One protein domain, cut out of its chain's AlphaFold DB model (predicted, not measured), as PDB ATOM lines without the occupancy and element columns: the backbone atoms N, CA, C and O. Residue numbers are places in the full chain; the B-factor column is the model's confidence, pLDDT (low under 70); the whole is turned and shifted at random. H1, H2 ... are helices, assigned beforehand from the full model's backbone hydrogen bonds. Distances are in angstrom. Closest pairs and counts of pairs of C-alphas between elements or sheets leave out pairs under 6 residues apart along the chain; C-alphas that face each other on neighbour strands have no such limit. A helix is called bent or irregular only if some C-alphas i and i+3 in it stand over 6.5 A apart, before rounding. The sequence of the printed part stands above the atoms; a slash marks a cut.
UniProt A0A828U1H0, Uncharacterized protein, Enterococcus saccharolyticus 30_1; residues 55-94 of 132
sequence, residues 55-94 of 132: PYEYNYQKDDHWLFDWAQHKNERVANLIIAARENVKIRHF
ATOM      1  N   PRO A  55     139.604 233.689 288.721       94.75
ATOM      2  CA  PRO A  55     138.819 232.917 289.674       94.75
ATOM      3  C   PRO A  55     139.385 231.502 289.872       94.75
ATOM      4  O   PRO A  55     139.946 230.910 288.943       94.75
ATOM      5  N   TYR A  56     139.219 230.940 291.073       94.00
ATOM      6  CA  TYR A  56     139.793 229.637 291.432       94.00
ATOM      7  C   TYR A  56     139.273 228.485 290.560       94.00
ATOM      8  O   TYR A  56     139.988 227.496 290.388       94.00
ATOM      9  N   GLU A  57     138.084 228.601 289.953       96.00
ATOM     10  CA  GLU A  57     137.548 227.558 289.073       96.00
ATOM     11  C   GLU A  57     138.384 227.322 287.803       96.00
ATOM     12  O   GLU A  57     138.283 226.257 287.192       96.00
ATOM     13  N   TYR A  58     139.230 228.281 287.411       97.06
ATOM     14  CA  TYR A  58     140.112 228.171 286.246       97.06
ATOM     15  C   TYR A  58     141.461 227.515 286.549       97.06
ATOM     16  O   TYR A  58     142.240 227.304 285.627       97.06
ATOM     17  N   ASN A  59     141.769 227.205 287.807       96.06
ATOM     18  CA  ASN A  59     142.984 226.478 288.173       96.06
ATOM     19  C   ASN A  59     142.764 225.754 289.511       96.06
ATOM     20  O   ASN A  59     143.399 226.061 290.524       96.06
ATOM     21  N   TYR A  60     141.811 224.821 289.526       93.56
ATOM     22  CA  TYR A  60     141.436 224.098 290.738       93.56
ATOM     23  C   TYR A  60     142.431 222.960 291.006       93.56
ATOM     24  O   TYR A  60     142.464 221.962 290.278       93.56
ATOM     25  N   GLN A  61     143.264 223.119 292.039       90.31
ATOM     26  CA  GLN A  61     144.418 222.241 292.300       90.31
ATOM     27  C   GLN A  61     144.226 221.247 293.441       90.31
ATOM     28  O   GLN A  61     144.898 220.218 293.464       90.31
ATOM     29  N   LYS A  62     143.363 221.564 294.403       81.12
ATOM     30  CA  LYS A  62     143.404 220.962 295.735       81.12
ATOM     31  C   LYS A  62     142.316 219.916 295.914       81.12
ATOM     32  O   LYS A  62     141.200 220.103 295.440       81.12
ATOM     33  N   ASP A  63     142.683 218.823 296.569       75.50
ATOM     34  CA  ASP A  63     141.752 217.796 297.008       75.50
ATOM     35  C   ASP A  63     141.086 218.186 298.338       75.50
ATOM     36  O   ASP A  63     141.363 219.236 298.934       75.50
ATOM     37  N   ASP A  64     140.171 217.332 298.778       74.69
ATOM     38  CA  ASP A  64     139.392 217.545 299.994       74.69
ATOM     39  C   ASP A  64     140.263 217.468 301.246       74.69
ATOM     40  O   ASP A  64     140.092 218.280 302.156       74.69
ATOM     41  N   HIS A  65     141.240 216.560 301.261       75.38
ATOM     42  CA  HIS A  65     142.184 216.417 302.365       75.38
ATOM     43  C   HIS A  65     142.944 217.719 302.613       75.38
ATOM     44  O   HIS A  65     142.923 218.263 303.715       75.38
ATOM     45  N   TRP A  66     143.526 218.314 301.574       77.38
ATOM     46  CA  TRP A  66     144.233 219.581 301.712       77.38
ATOM     47  C   TRP A  66     143.323 220.722 302.188       77.38
ATOM     48  O   TRP A  66     143.729 221.553 303.012       77.38
ATOM     49  N   LEU A  67     142.098 220.793 301.659       76.69
ATOM     50  CA  LEU A  67     141.168 221.878 301.967       76.69
ATOM     51  C   LEU A  67     140.685 221.832 303.414       76.69
ATOM     52  O   LEU A  67     140.774 222.846 304.118       76.69
ATOM     53  N   PHE A  68     140.202 220.672 303.852       77.31
ATOM     54  CA  PHE A  68     139.565 220.520 305.154       77.31
ATOM     55  C   PHE A  68     140.585 220.304 306.275       77.31
ATOM     56  O   PHE A  68     140.439 220.899 307.346       77.31
ATOM     57  N   ASP A  69     141.673 219.571 306.024       79.38
ATOM     58  CA  ASP A  69     142.646 219.244 307.073       79.38
ATOM     59  C   ASP A  69     143.676 220.366 307.290       79.38
ATOM     60  O   ASP A  69     144.225 220.507 308.384       79.38
ATOM     61  N   TRP A  70     143.919 221.221 306.284       77.19
ATOM     62  CA  TRP A  70     144.947 222.268 306.368       77.19
ATOM     63  C   TRP A  70     144.439 223.679 306.063       77.19
ATOM     64  O   TRP A  70     144.589 224.584 306.891       77.19
ATOM     65  N   ALA A  71     143.851 223.909 304.888       78.81
ATOM     66  CA  ALA A  71     143.601 225.267 304.399       78.81
ATOM     67  C   ALA A  71     142.568 226.030 305.233       78.81
ATOM     68  O   ALA A  71     142.792 227.198 305.564       78.81
ATOM     69  N   GLN A  72     141.478 225.366 305.622       79.75
ATOM     70  CA  GLN A  72     140.418 225.963 306.436       79.75
ATOM     71  C   GLN A  72     140.944 226.475 307.787       79.75
ATOM     72  O   GLN A  72     140.544 227.543 308.247       79.75
ATOM     73  N   HIS A  73     141.919 225.773 308.367       82.31
ATOM     74  CA  HIS A  73     142.548 226.123 309.641       82.31
ATOM     75  C   HIS A  73     143.608 227.230 309.511       82.31
ATOM     76  O   HIS A  73     143.975 227.865 310.499       82.31
ATOM     77  N   LYS A  74     144.132 227.466 308.299       85.31
ATOM     78  CA  LYS A  74     145.171 228.472 308.023       85.31
ATOM     79  C   LYS A  74     144.608 229.797 307.526       85.31
ATOM     80  O   LYS A  74     145.109 230.852 307.912       85.31
ATOM     81  N   ASN A  75     143.622 229.752 306.636       86.31
ATOM     82  CA  ASN A  75     142.993 230.930 306.052       86.31
ATOM     83  C   ASN A  75     141.578 230.586 305.577       86.31
ATOM     84  O   ASN A  75     141.353 230.294 304.402       86.31
ATOM     85  N   GLU A  76     140.626 230.661 306.503       88.50
ATOM     86  CA  GLU A  76     139.217 230.333 306.272       88.50
ATOM     87  C   GLU A  76     138.625 231.073 305.064       88.50
ATOM     88  O   GLU A  76     137.933 230.479 304.241       88.50
ATOM     89  N   ARG A  77     138.953 232.361 304.888       89.31
ATOM     90  CA  ARG A  77     138.454 233.153 303.756       89.31
ATOM     91  C   ARG A  77     138.886 232.560 302.416       89.31
ATOM     92  O   ARG A  77     138.070 232.453 301.508       89.31
ATOM     93  N   VAL A  78     140.165 232.212 302.277       87.06
ATOM     94  CA  VAL A  78     140.691 231.615 301.039       87.06
ATOM     95  C   VAL A  78     140.134 230.207 300.845       87.06
ATOM     96  O   VAL A  78     139.734 229.875 299.734       87.06
ATOM     97  N   ALA A  79     140.041 229.414 301.914       88.44
ATOM     98  CA  ALA A  79     139.440 228.085 301.857       88.44
ATOM     99  C   ALA A  79     137.992 228.145 301.344       88.44
ATOM    100  O   ALA A  79     137.652 227.427 300.410       88.44
ATOM    101  N   ASN A  80     137.177 229.076 301.852       90.06
ATOM    102  CA  ASN A  80     135.794 229.265 301.409       90.06
ATOM    103  C   ASN A  80     135.686 229.672 299.930       90.06
ATOM    104  O   ASN A  80     134.769 229.228 299.245       90.06
ATOM    105  N   LEU A  81     136.625 230.475 299.412       90.75
ATOM    106  CA  LEU A  81     136.667 230.806 297.980       90.75
ATOM    107  C   LEU A  81     136.972 229.576 297.115       90.75
ATOM    108  O   LEU A  81     136.379 229.420 296.050       90.75
ATOM    109  N   ILE A  82     137.866 228.695 297.571       90.00
ATOM    110  CA  ILE A  82     138.188 227.457 296.850       90.00
ATOM    111  C   ILE A  82     137.016 226.471 296.931       90.00
ATOM    112  O   ILE A  82     136.641 225.898 295.912       90.00
ATOM    113  N   ILE A  83     136.382 226.328 298.101       90.19
ATOM    114  CA  ILE A  83     135.177 225.505 298.278       90.19
ATOM    115  C   ILE A  83     134.066 225.979 297.333       90.19
ATOM    116  O   ILE A  83     133.480 225.164 296.630       90.19
ATOM    117  N   ALA A  84     133.823 227.290 297.242       92.31
ATOM    118  CA  ALA A  84     132.827 227.839 296.323       92.31
ATOM    119  C   ALA A  84     133.155 227.550 294.845       92.31
ATOM    120  O   ALA A  84     132.252 227.288 294.052       92.31
ATOM    121  N   ALA A  85     134.437 227.555 294.467       92.94
ATOM    122  CA  ALA A  85     134.866 227.243 293.103       92.94
ATOM    123  C   ALA A  85     134.649 225.770 292.712       92.94
ATOM    124  O   ALA A  85     134.523 225.469 291.522       92.94
ATOM    125  N   ARG A  86     134.571 224.857 293.692       89.88
ATOM    126  CA  ARG A  86     134.368 223.418 293.463       89.88
ATOM    127  C   ARG A  86     133.075 223.116 292.705       89.88
ATOM    128  O   ARG A  86     133.061 222.232 291.854       89.88
ATOM    129  N   GLU A  87     132.022 223.885 292.962       90.00
ATOM    130  CA  GLU A  87     130.708 223.714 292.329       90.00
ATOM    131  C   GLU A  87     130.719 224.022 290.821       90.00
ATOM    132  O   GLU A  87     129.783 223.678 290.103       90.00
ATOM    133  N   ASN A  88     131.766 224.687 290.318       94.06
ATOM    134  CA  ASN A  88     131.807 225.181 288.944       94.06
ATOM    135  C   ASN A  88     133.205 225.107 288.307       94.06
ATOM    136  O   ASN A  88     133.570 225.980 287.514       94.06
ATOM    137  N   VAL A  89     133.984 224.069 288.631       94.69
ATOM    138  CA  VAL A  89     135.350 223.886 288.110       94.69
ATOM    139  C   VAL A  89     135.366 223.901 286.579       94.69
ATOM    140  O   VAL A  89     134.660 223.137 285.920       94.69
ATOM    141  N   LYS A  90     136.204 224.772 286.008       95.75
ATOM    142  CA  LYS A  90     136.452 224.881 284.562       95.75
ATOM    143  C   LYS A  90     137.704 224.129 284.149       95.75
ATOM    144  O   LYS A  90     137.716 223.503 283.095       95.75
ATOM    145  N   ILE A  91     138.741 224.189 284.983       96.12
ATOM    146  CA  ILE A  91     140.007 223.495 284.756       96.12
ATOM    147  C   ILE A  91     140.436 222.843 286.069       96.12
ATOM    148  O   ILE A  91     140.733 223.524 287.054       96.12
ATOM    149  N   ARG A  92     140.493 221.508 286.066       94.00
ATOM    150  CA  ARG A  92     141.148 220.729 287.117       94.00
ATOM    151  C   ARG A  92     142.635 220.637 286.795       94.00
ATOM    152  O   ARG A  92     143.004 220.128 285.740       94.00
ATOM    153  N   HIS A  93     143.476 221.093 287.714       94.88
ATOM    154  CA  HIS A  93     144.926 220.998 287.600       94.88
ATOM    155  C   HIS A  93     145.463 219.972 288.599       94.88
ATOM    156  O   HIS A  93     145.491 220.210 289.805       94.88
ATOM    157  N   PHE A  94     145.877 218.816 288.093       92.88
ATOM    158  CA  PHE A  94     146.516 217.764 288.874       92.88
ATOM    159  C   PHE A  94     147.959 218.178 289.211       92.88
ATOM    160  O   PHE A  94     148.839 218.097 288.360       92.88
TER     161      PHE A  94
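This is residues 55 to 94 of the 132 residues of an uncharacterized protein of Enterococcus saccharolyticus 30_1 (UniProt A0A828U1H0). Two helices of equal residue count make a helical hairpin, H1 running out and H2 folding back side by side with it, and the two end stretches without a named element, residues 55 to 63 and 87 to 94, gather beyond the hairpin's open end, away from its turn. The printed part has 40 residues, with two named helices in the order H1, H2 and no named strand; its class is all helix. The whole is compact, with a radius of gyration of the C-alphas of 9.4 A, and the C-alphas span 26 by 18 by 12 A.

The printed part begins at Pro 55, whose C-alpha is at (138.819, 232.917, 289.674). H1 holds residues 64 to 74, from C-alpha 64 at (139.392, 217.545, 299.994), and measures 14.7 A from first to last C-alpha. It is irregular: C-alphas 69 and 72 are 7.1 A apart. H2 holds residues 76 to 86 and measures 15.3 A, ending with C-alpha 86 at (134.368, 223.418, 293.463).

H1 and H2 form a helical hairpin. They touch, with 7 pairs of C-alphas within 8 A; the closest C-alphas are those of Gln 72 and Ala 79, 5.1 A apart. Their lines stand at a shallow tilt of 26 degrees and run opposite ways, with the centres 10.2 A apart. Every O i to N i+4 pair is within hydrogen-bond range in H2, and 5 of 7 are in H1.

The two C-alphas farthest apart are those of His 73 and Lys 90, at 25.8 A. The C-alphas of Pro 55 and Phe 94 are 17.0 A apart. The link from H1 to H2 is tight, with 1 residue between them, and the printed part has no cut. The mean pLDDT of the printed part is 87.8, that of H1 is 79, and no printed residue is under 70.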